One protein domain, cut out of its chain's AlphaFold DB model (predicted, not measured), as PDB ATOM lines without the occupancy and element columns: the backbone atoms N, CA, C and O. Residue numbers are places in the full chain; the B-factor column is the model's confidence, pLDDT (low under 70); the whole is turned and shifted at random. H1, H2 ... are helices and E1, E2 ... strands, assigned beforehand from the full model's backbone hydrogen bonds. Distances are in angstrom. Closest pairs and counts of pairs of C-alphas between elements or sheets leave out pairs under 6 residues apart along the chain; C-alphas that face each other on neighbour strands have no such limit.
ATOM      1  N   LEU A   4      -8.554  32.542 -23.935       97.38
ATOM      2  CA  LEU A   4      -8.152  33.663 -24.770       97.38
ATOM      3  C   LEU A   4      -8.917  33.597 -26.087       97.38
ATOM      4  O   LEU A   4      -8.753  32.667 -26.873       97.38
ATOM      5  N   ILE A   5      -9.740  34.608 -26.331       97.00
ATOM      6  CA  ILE A   5     -10.487  34.758 -27.574       97.00
ATOM      7  C   ILE A   5     -10.104  36.093 -28.193       97.00
ATOM      8  O   ILE A   5     -10.306  37.135 -27.577       97.00
ATOM      9  N   TYR A   6      -9.564  36.057 -29.405       96.88
ATOM     10  CA  TYR A   6      -9.318  37.239 -30.220       96.88
ATOM     11  C   TYR A   6     -10.177  37.165 -31.478       96.88
ATOM     12  O   TYR A   6     -10.023  36.237 -32.277       96.88
ATOM     13  N   CYS A   7     -11.077  38.130 -31.634       92.81
ATOM     14  CA  CYS A   7     -12.029  38.190 -32.738       92.81
ATOM     15  C   CYS A   7     -11.564  39.144 -33.848       92.81
ATOM     16  O   CYS A   7     -10.744  40.038 -33.642       92.81
ATOM     17  N   GLU A   8     -12.165  39.000 -35.026       89.94
ATOM     18  CA  GLU A   8     -11.891  39.792 -36.227       89.94
ATOM     19  C   GLU A   8     -12.145  41.296 -36.045       89.94
ATOM     20  O   GLU A   8     -11.589  42.122 -36.763       89.94
ATOM     21  N   ASN A   9     -12.982  41.657 -35.074       89.94
ATOM     22  CA  ASN A   9     -13.308  43.036 -34.729       89.94
ATOM     23  C   ASN A   9     -12.294  43.685 -33.766       89.94
ATOM     24  O   ASN A   9     -12.518  44.809 -33.326       89.94
ATOM     25  N   GLY A  10     -11.199  42.993 -33.431       90.62
ATOM     26  CA  GLY A  10     -10.178  43.493 -32.509       90.62
ATOM     27  C   GLY A  10     -10.571  43.388 -31.035       90.62
ATOM     28  O   GLY A  10      -9.965  44.051 -30.195       90.62
ATOM     29  N   ASN A  11     -11.583  42.584 -30.699       95.12
ATOM     30  CA  ASN A  11     -11.912  42.293 -29.308       95.12
ATOM     31  C   ASN A  11     -11.063  41.131 -28.792       95.12
ATOM     32  O   ASN A  11     -11.057  40.049 -29.380       95.12
ATOM     33  N   LEU A  12     -10.397  41.348 -27.658       96.19
ATOM     34  CA  LEU A  12      -9.616  40.342 -26.944       96.19
ATOM     35  C   LEU A  12     -10.272  40.046 -25.601       96.19
ATOM     36  O   LEU A  12     -10.263  40.901 -24.720       96.19
ATOM     37  N   THR A  13     -10.794  38.841 -25.422       96.62
ATOM     38  CA  THR A  13     -11.355  38.381 -24.147       96.62
ATOM     39  C   THR A  13     -10.412  37.382 -23.497       96.62
ATOM     40  O   THR A  13      -9.946  36.451 -24.150       96.62
ATOM     41  N   ILE A  14     -10.128  37.575 -22.210       96.88
ATOM     42  CA  ILE A  14      -9.219  36.739 -21.425       96.88
ATOM     43  C   ILE A  14      -9.941  36.259 -20.172       96.88
ATOM     44  O   ILE A  14     -10.535  37.069 -19.462       96.88
ATOM     45  N   ARG A  15      -9.826  34.961 -19.862       96.25
ATOM     46  CA  ARG A  15     -10.208  34.379 -18.567       96.25
ATOM     47  C   ARG A  15      -8.983  33.806 -17.872       96.25
ATOM     48  O   ARG A  15      -8.233  33.015 -18.445       96.25
ATOM     49  N   LYS A  16      -8.796  34.205 -16.621       93.25
ATOM     50  CA  LYS A  16      -7.711  33.771 -15.738       93.25
ATOM     51  C   LYS A  16      -8.057  32.466 -15.006       93.25
ATOM     52  O   LYS A  16      -9.237  32.125 -14.890       93.25
ATOM     53  N   PRO A  17      -7.062  31.782 -14.400       90.19
ATOM     54  CA  PRO A  17      -7.299  30.541 -13.659       90.19
ATOM     55  C   PRO A  17      -8.284  30.688 -12.495       90.19
ATOM     56  O   PRO A  17      -9.023  29.757 -12.192       90.19
ATOM     57  N   ASN A  18      -8.302  31.862 -11.857       88.06
ATOM     58  CA  ASN A  18      -9.211  32.194 -10.758       88.06
ATOM     59  C   ASN A  18     -10.638  32.552 -11.223       88.06
ATOM     60  O   ASN A  18     -11.475  32.874 -10.389       88.06
ATOM     61  N   GLY A  19     -10.915  32.518 -12.533       90.25
ATOM     62  CA  GLY A  19     -12.218  32.850 -13.108       90.25
ATOM     63  C   GLY A  19     -12.430  34.334 -13.419       90.25
ATOM     64  O   GLY A  19     -13.508  34.687 -13.896       90.25
ATOM     65  N   LEU A  20     -11.432  35.197 -13.188       94.12
ATOM     66  CA  LEU A  20     -11.499  36.600 -13.602       94.12
ATOM     67  C   LEU A  20     -11.534  36.683 -15.128       94.12
ATOM     68  O   LEU A  20     -10.622  36.189 -15.791       94.12
ATOM     69  N   GLU A  21     -12.562  37.328 -15.664       95.19
ATOM     70  CA  GLU A  21     -12.792  37.501 -17.092       95.19
ATOM     71  C   GLU A  21     -12.840  38.986 -17.452       95.19
ATOM     72  O   GLU A  21     -13.426  39.802 -16.736       95.19
ATOM     73  N   TYR A  22     -12.193  39.357 -18.554       95.12
ATOM     74  CA  TYR A  22     -12.198  40.726 -19.056       95.12
ATOM     75  C   TYR A  22     -11.981  40.792 -20.560       95.12
ATOM     76  O   TYR A  22     -11.304  39.946 -21.145       95.12
ATOM     77  N   THR A  23     -12.511  41.857 -21.159       94.62
ATOM     78  CA  THR A  23     -12.401  42.135 -22.591       94.62
ATOM     79  C   THR A  23     -11.697  43.468 -22.824       94.62
ATOM     80  O   THR A  23     -11.999  44.467 -22.169       94.62
ATOM     81  N   PHE A  24     -10.775  43.487 -23.780       93.94
ATOM     82  CA  PHE A  24     -10.264  44.702 -24.402       93.94
ATOM     83  C   PHE A  24     -10.958  44.895 -25.742       93.94
ATOM     84  O   PHE A  24     -10.983  43.980 -26.565       93.94
ATOM     85  N   GLU A  25     -11.501  46.084 -25.962       93.31
ATOM     86  CA  GLU A  25     -12.120  46.463 -27.230       93.31
ATOM     87  C   GLU A  25     -11.117  47.209 -28.108       93.31
ATOM     88  O   GLU A  25     -10.355  48.040 -27.607       93.31
ATOM     89  N   ASN A  26     -11.162  46.961 -29.421       91.00
ATOM     90  CA  ASN A  26     -10.312  47.623 -30.417       91.00
ATOM     91  C   ASN A  26      -8.813  47.545 -30.078       91.00
ATOM     92  O   ASN A  26      -8.098  48.550 -30.135       91.00
ATOM     93  N   THR A  27      -8.346  46.367 -29.671       91.38
ATOM     94  CA  THR A  27      -6.942  46.141 -29.334       91.38
ATOM     95  C   THR A  27      -6.181  45.526 -30.499       91.38
ATOM     96  O   THR A  27      -6.757  44.855 -31.358       91.38
ATOM     97  N   ASP A  28      -4.872  45.757 -30.516       90.62
ATOM     98  CA  ASP A  28      -3.989  45.089 -31.455       90.62
ATOM     99  C   ASP A  28      -3.918  43.594 -31.143       90.62
ATOM    100  O   ASP A  28      -3.983  43.147 -29.993       90.62
ATOM    101  N   LYS A  29      -3.733  42.812 -32.202       92.44
ATOM    102  CA  LYS A  29      -3.570  41.370 -32.108       92.44
ATOM    103  C   LYS A  29      -2.387  41.007 -31.189       92.44
ATOM    104  O   LYS A  29      -1.275  41.484 -31.427       92.44
ATOM    105  N   PRO A  30      -2.568  40.096 -30.214       93.44
ATOM    106  CA  PRO A  30      -1.473  39.624 -29.376       93.44
ATOM    107  C   PRO A  30      -0.318  38.988 -30.169       93.44
ATOM    108  O   PRO A  30      -0.515  38.092 -31.000       93.44
ATOM    109  N   GLU A  31       0.913  39.396 -29.863       93.19
ATOM    110  CA  GLU A  31       2.125  38.795 -30.422       93.19
ATOM    111  C   GLU A  31       2.441  37.461 -29.728       93.19
ATOM    112  O   GLU A  31       3.158  37.407 -28.731       93.19
ATOM    113  N   LEU A  32       1.893  36.367 -30.264       93.88
ATOM    114  CA  LEU A  32       2.050  35.013 -29.706       93.88
ATOM    115  C   LEU A  32       3.110  34.160 -30.425       93.88
ATOM    116  O   LEU A  32       3.291  32.991 -30.102       93.88
ATOM    117  N   GLY A  33       3.806  34.718 -31.421       92.19
ATOM    118  CA  GLY A  33       4.826  33.999 -32.197       92.19
ATOM    119  C   GLY A  33       4.283  33.116 -33.330       92.19
ATOM    120  O   GLY A  33       5.057  32.388 -33.947       92.19
ATOM    121  N   PHE A  34       2.985  33.197 -33.638       94.06
ATOM    122  CA  PHE A  34       2.349  32.525 -34.776       94.06
ATOM    123  C   PHE A  34       1.259  33.394 -35.429       94.06
ATOM    124  O   PHE A  34       0.756  34.363 -34.850       94.06
ATOM    125  N   GLU A  35       0.897  33.060 -36.668       94.44
ATOM    126  CA  GLU A  35      -0.106  33.795 -37.446       94.44
ATOM    127  C   GLU A  35      -1.535  33.316 -37.153       94.44
ATOM    128  O   GLU A  35      -1.768  32.134 -36.900       94.44
ATOM    129  N   TYR A  36      -2.476  34.262 -37.169       95.50
ATOM    130  CA  TYR A  36      -3.918  34.086 -36.962       95.50
ATOM    131  C   TYR A  36      -4.639  35.426 -37.203       95.50
ATOM    132  O   TYR A  36      -4.096  36.476 -36.877       95.50
ATOM    133  N   ASP A  37      -5.849  35.399 -37.738       94.38
ATOM    134  CA  ASP A  37      -6.775  36.536 -37.756       94.38
ATOM    135  C   ASP A  37      -7.771  36.429 -36.598       94.38
ATOM    136  O   ASP A  37      -8.086  37.421 -35.950       94.38
ATOM    137  N   VAL A  38      -8.219  35.203 -36.308       94.94
ATOM    138  CA  VAL A  38      -9.103  34.877 -35.185       94.94
ATOM    139  C   VAL A  38      -8.486  33.727 -34.402       94.94
ATOM    140  O   VAL A  38      -7.965  32.774 -34.992       94.94
ATOM    141  N   LEU A  39      -8.544  33.815 -33.078       96.69
ATOM    142  CA  LEU A  39      -8.025  32.810 -32.157       96.69
ATOM    143  C   LEU A  39      -9.080  32.501 -31.103       96.69
ATOM    144  O   LEU A  39      -9.617  33.417 -30.486       96.69
ATOM    145  N   VAL A  40      -9.355  31.217 -30.898       96.62
ATOM    146  CA  VAL A  40     -10.252  30.727 -29.855       96.62
ATOM    147  C   VAL A  40      -9.506  29.671 -29.054       96.62
ATOM    148  O   VAL A  40      -9.141  28.621 -29.580       96.62
ATOM    149  N   TYR A  41      -9.265  29.985 -27.789       96.75
ATOM    150  CA  TYR A  41      -8.746  29.079 -26.778       96.75
ATOM    151  C   TYR A  41      -9.732  29.083 -25.606       96.75
ATOM    152  O   TYR A  41      -9.708  30.012 -24.801       96.75
ATOM    153  N   ASP A  42     -10.652  28.114 -25.583       93.94
ATOM    154  CA  ASP A  42     -11.619  27.848 -24.499       93.94
ATOM    155  C   ASP A  42     -12.068  26.372 -24.585       93.94
ATOM    156  O   ASP A  42     -11.228  25.476 -24.584       93.94
ATOM    157  N   ASP A  43     -13.366  26.098 -24.769       91.12
ATOM    158  CA  ASP A  43     -13.909  24.759 -25.056       91.12
ATOM    159  C   ASP A  43     -13.419  24.173 -26.394       91.12
ATOM    160  O   ASP A  43     -13.420  22.956 -26.598       91.12
ATOM    161  N   ILE A  44     -13.029  25.047 -27.325       92.56
ATOM    162  CA  ILE A  44     -12.398  24.691 -28.596       92.56
ATOM    163  C   ILE A  44     -11.057  25.414 -28.712       92.56
ATOM    164  O   ILE A  44     -10.934  26.579 -28.340       92.56
ATOM    165  N   GLU A  45     -10.063  24.716 -29.256       95.69
ATOM    166  CA  GLU A  45      -8.680  25.188 -29.369       95.69
ATOM    167  C   GLU A  45      -8.306  25.332 -30.847       95.69
ATOM    168  O   GLU A  45      -7.711  24.441 -31.465       95.69
ATOM    169  N   VAL A  46      -8.714  26.446 -31.452       96.56
ATOM    170  CA  VAL A  46      -8.593  26.670 -32.896       96.56
ATOM    171  C   VAL A  46      -8.125  28.079 -33.231       96.56
ATOM    172  O   VAL A  46      -8.438  29.056 -32.555       96.56
ATOM    173  N   LYS A  47      -7.432  28.198 -34.361       96.12
ATOM    174  CA  LYS A  47      -7.112  29.469 -35.010       96.12
ATOM    175  C   LYS A  47      -7.614  29.488 -36.448       96.12
ATOM    176  O   LYS A  47      -7.700  28.454 -37.111       96.12
ATOM    177  N   ILE A  48      -7.887  30.684 -36.945       96.06
ATOM    178  CA  ILE A  48      -8.214  30.952 -38.345       96.06
ATOM    179  C   ILE A  48      -7.125  31.876 -38.871       96.06
ATOM    180  O   ILE A  48      -6.933  32.955 -38.325       96.06
ATOM    181  N   LEU A  49      -6.394  31.465 -39.911       93.50
ATOM    182  CA  LEU A  49      -5.277  32.255 -40.452       93.50
ATOM    183  C   LEU A  49      -5.727  33.451 -41.282       93.50
ATOM    184  O   LEU A  49      -5.030  34.455 -41.325       93.50
ATOM    185  N   LYS A  50      -6.852  33.304 -41.985       92.75
ATOM    186  CA  LYS A  50      -7.397  34.329 -42.865       92.75
ATOM    187  C   LYS A  50      -8.907  34.372 -42.732       92.75
ATOM    188  O   LYS A  50      -9.594  33.483 -43.242       92.75
ATOM    189  N   TRP A  51      -9.418  35.395 -42.063       92.00
ATOM    190  CA  TRP A  51     -10.849  35.568 -41.880       92.00
ATOM    191  C   TRP A  51     -11.521  35.921 -43.210       92.00
ATOM    192  O   TRP A  51     -11.106  36.838 -43.922       92.00
ATOM    193  N   LYS A  52     -12.567  35.172 -43.577       91.19
ATOM    194  CA  LYS A  52     -13.388  35.482 -44.754       91.19
ATOM    195  C   LYS A  52     -14.600  36.291 -44.325       91.19
ATOM    196  O   LYS A  52     -15.538  35.745 -43.742       91.19
ATOM    197  N   GLU A  53     -14.596  37.573 -44.671       82.50
ATOM    198  CA  GLU A  53     -15.764  38.439 -44.523       82.50
ATOM    199  C   GLU A  53     -16.955  37.823 -45.285       82.50
ATOM    200  O   GLU A  53     -16.823  37.440 -46.450       82.50
ATOM    201  N   ASN A  54     -18.122  37.731 -44.634       87.31
ATOM    202  CA  ASN A  54     -19.361  37.092 -45.123       87.31
ATOM    203  C   ASN A  54     -19.437  35.556 -45.030       87.31
ATOM    204  O   ASN A  54     -20.323  34.958 -45.638       87.31
ATOM    205  N   THR A  55     -18.550  34.902 -44.279       89.50
ATOM    206  CA  THR A  55     -18.669  33.469 -43.950       89.50
ATOM    207  C   THR A  55     -18.878  33.303 -42.443       89.50
ATOM    208  O   THR A  55     -18.247  34.001 -41.649       89.50
ATOM    209  N   GLN A  56     -19.784  32.410 -42.031       88.88
ATOM    210  CA  GLN A  56     -20.028  32.150 -40.607       88.88
ATOM    211  C   GLN A  56     -18.839  31.423 -39.977       88.88
ATOM    212  O   GLN A  56     -18.171  30.647 -40.657       88.88
ATOM    213  N   PHE A  57     -18.601  31.629 -38.676       88.50
ATOM    214  CA  PHE A  57     -17.488  31.014 -37.938       88.50
ATOM    215  C   PHE A  57     -17.383  29.499 -38.175       88.50
ATOM    216  O   PHE A  57     -16.294  28.983 -38.425       88.50
ATOM    217  N   ASP A  58     -18.510  28.787 -38.183       89.62
ATOM    218  CA  ASP A  58     -18.564  27.333 -38.378       89.62
ATOM    219  C   ASP A  58     -18.061  26.875 -39.754       89.62
ATOM    220  O   ASP A  58     -17.454  25.810 -39.858       89.62
ATOM    221  N   GLU A  59     -18.212  27.715 -40.774       90.44
ATOM    222  CA  GLU A  59     -17.792  27.458 -42.155       90.44
ATOM    223  C   GLU A  59     -16.368  27.960 -42.456       90.44
ATOM    224  O   GLU A  59     -15.829  27.707 -43.538       90.44
ATOM    225  N   GLN A  60     -15.734  28.664 -41.512       91.50
ATOM    226  CA  GLN A  60     -14.340  29.085 -41.638       91.50
ATOM    227  C   GLN A  60     -13.390  27.888 -41.545       91.50
ATOM    228  O   GLN A  60     -13.647  26.901 -40.845       91.50
ATOM    229  N   GLU A  61     -12.244  28.011 -42.212       92.94
ATOM    230  CA  GLU A  61     -11.159  27.037 -42.127       92.94
ATOM    231  C   GLU A  61     -10.471  27.153 -40.763       92.94
ATOM    232  O   GLU A  61      -9.715  28.092 -40.505       92.94
ATOM    233  N   LYS A  62     -10.776  26.199 -39.878       95.25
ATOM    234  CA  LYS A  62     -10.215  26.112 -38.529       95.25
ATOM    235  C   LYS A  62      -8.991  25.214 -38.543       95.25
ATOM    236  O   LYS A  62      -9.042  24.089 -39.038       95.25
ATOM    237  N   ILE A  63      -7.914  25.704 -37.955       96.12
ATOM    238  CA  ILE A  63      -6.697  24.940 -37.721       96.12
ATOM    239  C   ILE A  63      -6.593  24.728 -36.218       96.12
ATOM    240  O   ILE A  63      -6.654  25.694 -35.460       96.12
ATOM    241  N   ASN A  64      -6.445  23.476 -35.792       97.00
ATOM    242  CA  ASN A  64      -6.233  23.166 -34.381       97.00
ATOM    243  C   ASN A  64      -4.912  23.770 -33.903       97.00
ATOM    244  O   ASN A  64      -3.920  23.772 -34.641       97.00
ATOM    245  N   LEU A  65      -4.913  24.259 -32.669       96.12
ATOM    246  CA  LEU A  65      -3.701  24.729 -32.014       96.12
ATOM    247  C   LEU A  65      -2.766  23.549 -31.736       96.12
ATOM    248  O   LEU A  65      -3.208  22.431 -31.467       96.12
ATOM    249  N   VAL A  66      -1.462  23.794 -31.838       95.88
ATOM    250  CA  VAL A  66      -0.431  22.828 -31.427       95.88
ATOM    251  C   VAL A  66       0.086  23.172 -30.032       95.88
ATOM    252  O   VAL A  66       0.015  24.329 -29.623       95.88
ATOM    253  N   ASP A  67       0.675  22.201 -29.334       95.69
ATOM    254  CA  ASP A  67       1.147  22.349 -27.946       95.69
ATOM    255  C   ASP A  67       1.995  23.613 -27.721       95.69
ATOM    256  O   ASP A  67       1.779  24.355 -26.769       95.69
ATOM    257  N   THR A  68       2.903  23.932 -28.649       96.12
ATOM    258  CA  THR A  68       3.754  25.129 -28.537       96.12
ATOM    259  C   THR A  68       2.976  26.444 -28.629       96.12
ATOM    260  O   THR A  68       3.408  27.457 -28.087       96.12
ATOM    261  N   GLU A  69       1.854  26.457 -29.351       96.88
ATOM    262  CA  GLU A  69       0.975  27.627 -29.467       96.88
ATOM    263  C   GLU A  69       0.112  27.774 -28.218       96.88
ATOM    264  O   GLU A  69      -0.059  28.888 -27.726       96.88
ATOM    265  N   ILE A  70      -0.356  26.652 -27.668       96.12
ATOM    266  CA  ILE A  70      -1.068  26.604 -26.389       96.12
ATOM    267  C   ILE A  70      -0.164  27.131 -25.266       96.12
ATOM    268  O   ILE A  70      -0.576  28.022 -24.528       96.12
ATOM    269  N   ASP A  71       1.093  26.687 -25.193       95.94
ATOM    270  CA  ASP A  71       2.067  27.179 -24.209       95.94
ATOM    271  C   ASP A  71       2.283  28.702 -24.308       95.94
ATOM    272  O   ASP A  71       2.397  29.402 -23.294       95.94
ATOM    273  N   ALA A  72       2.322  29.238 -25.534       96.62
ATOM    274  CA  ALA A  72       2.450  30.674 -25.773       96.62
ATOM    275  C   ALA A  72       1.197  31.444 -25.319       96.62
ATOM    276  O   ALA A  72       1.319  32.495 -24.682       96.62
ATOM    277  N   ILE A  73       0.003  30.910 -25.595       96.81
ATOM    278  CA  ILE A  73      -1.279  31.472 -25.150       96.81
ATOM    279  C   ILE A  73      -1.350  31.486 -23.625       96.81
ATOM    280  O   ILE A  73      -1.613  32.529 -23.031       96.81
ATOM    281  N   GLU A  74      -1.047  30.366 -22.980       96.19
ATOM    282  CA  GLU A  74      -1.033  30.227 -21.524       96.19
ATOM    283  C   GLU A  74      -0.071  31.220 -20.865       96.19
ATOM    284  O   GLU A  74      -0.423  31.922 -19.912       96.19
ATOM    285  N   THR A  75       1.128  31.362 -21.433       95.25
ATOM    286  CA  THR A  75       2.113  32.352 -20.982       95.25
ATOM    287  C   THR A  75       1.580  33.780 -21.124       95.25
ATOM    288  O   THR A  75       1.768  34.610 -20.229       95.25
ATOM    289  N   TYR A  76       0.895  34.092 -22.226       95.75
ATOM    290  CA  TYR A  76       0.283  35.403 -22.431       95.75
ATOM    291  C   TYR A  76      -0.842  35.664 -21.425       95.75
ATOM    292  O   TYR A  76      -0.859  36.717 -20.782       95.75
ATOM    293  N   ILE A  77      -1.744  34.697 -21.223       95.94
ATOM    294  CA  ILE A  77      -2.825  34.788 -20.239       95.94
ATOM    295  C   ILE A  77      -2.228  35.061 -18.867       95.94
ATOM    296  O   ILE A  77      -2.641  36.025 -18.236       95.94
ATOM    297  N   GLN A  78      -1.227  34.303 -18.414       93.12
ATOM    298  CA  GLN A  78      -0.590  34.512 -17.110       93.12
ATOM    299  C   GLN A  78      -0.038  35.935 -16.938       93.12
ATOM    300  O   GLN A  78      -0.307  36.563 -15.913       93.12
ATOM    301  N   ASN A  79       0.642  36.470 -17.956       92.81
ATOM    302  CA  ASN A  79       1.285  37.787 -17.903       92.81
ATOM    303  C   ASN A  79       0.345  38.972 -18.177       92.81
ATOM    304  O   ASN A  79       0.688  40.110 -17.856       92.81
ATOM    305  N   SER A  80      -0.829  38.735 -18.766       93.31
ATOM    306  CA  SER A  80      -1.801  39.795 -19.042       93.31
ATOM    307  C   SER A  80      -2.300  40.456 -17.747       93.31
ATOM    308  O   SER A  80      -2.509  39.790 -16.733       93.31
TER     309      SER A  80
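This is residues 4 to 80 of the 183 residues of an uncharacterized protein of Euryarchaeota archaeon (UniProt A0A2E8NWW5). One antiparallel sheet of five short strands forms a slab, and the single helix H1 crosses over one of its faces. The long link of residues 25 to 37 arches over that same face beside H1, while residues 49 to 66 loop out past the E5 end of the sheet. The printed part has 77 residues with E1, E2, E3, E4, E5 and H1 in that order; the sheet order is E3, E2, E1, E4, E5. The class is mixed, helices and strands, with 32 residues in named elements, under half. The whole is compact, with a radius of gyration of the C-alphas of 12.1 A and spans of 35 by 27 by 22 A.

E1, residues 4 to 6, and E2, residues 12 to 15, form a hairpin, with N 13 and O 5 at 2.8 A. E2 and E3, residues 21 to 24, form another, with N 24 and O 12 at 2.8 A. These three are a meander, each strand the antiparallel neighbour of the one before. E4, residues 38 to 41, is antiparallel to E1 at 168 degrees, with N 4 and O 41 at 2.9 A; E1 to E4 make a Greek key, a meander whose first strand neighbours the fourth. E4 and E5, residues 45 to 48, form a hairpin, with N 40 and O 46 at 2.9 A. Residues 46 to 47 of E5 also pair antiparallel with residues 63 to 64. H1, residues 67 to 79, is on the sheet at a height of 9.7 A, making two layers, a helix on one face of a sheet. It runs across the strands, at 83 degrees to E2 on the local plane; the closest C-alphas of E2 and H1, Ile 14 and Ile 77, are 6.8 A apart. In H1 every O i to N i+4 pair is within hydrogen-bond range.

E1 begins at C-alpha 4 (-8.152, 33.663, -24.770). E5 measures 10.7 A from first to last C-alpha. H1 measures 18.4 A and ends at C-alpha 79 (1.285, 37.787, -17.903).

The C-alphas farthest apart, Asn 18 and Asn 54, are 36.2 A apart. The printed part has no cut. The links E3 to E4 and E5 to H1 are long. No printed residue is under 70 in pLDDT.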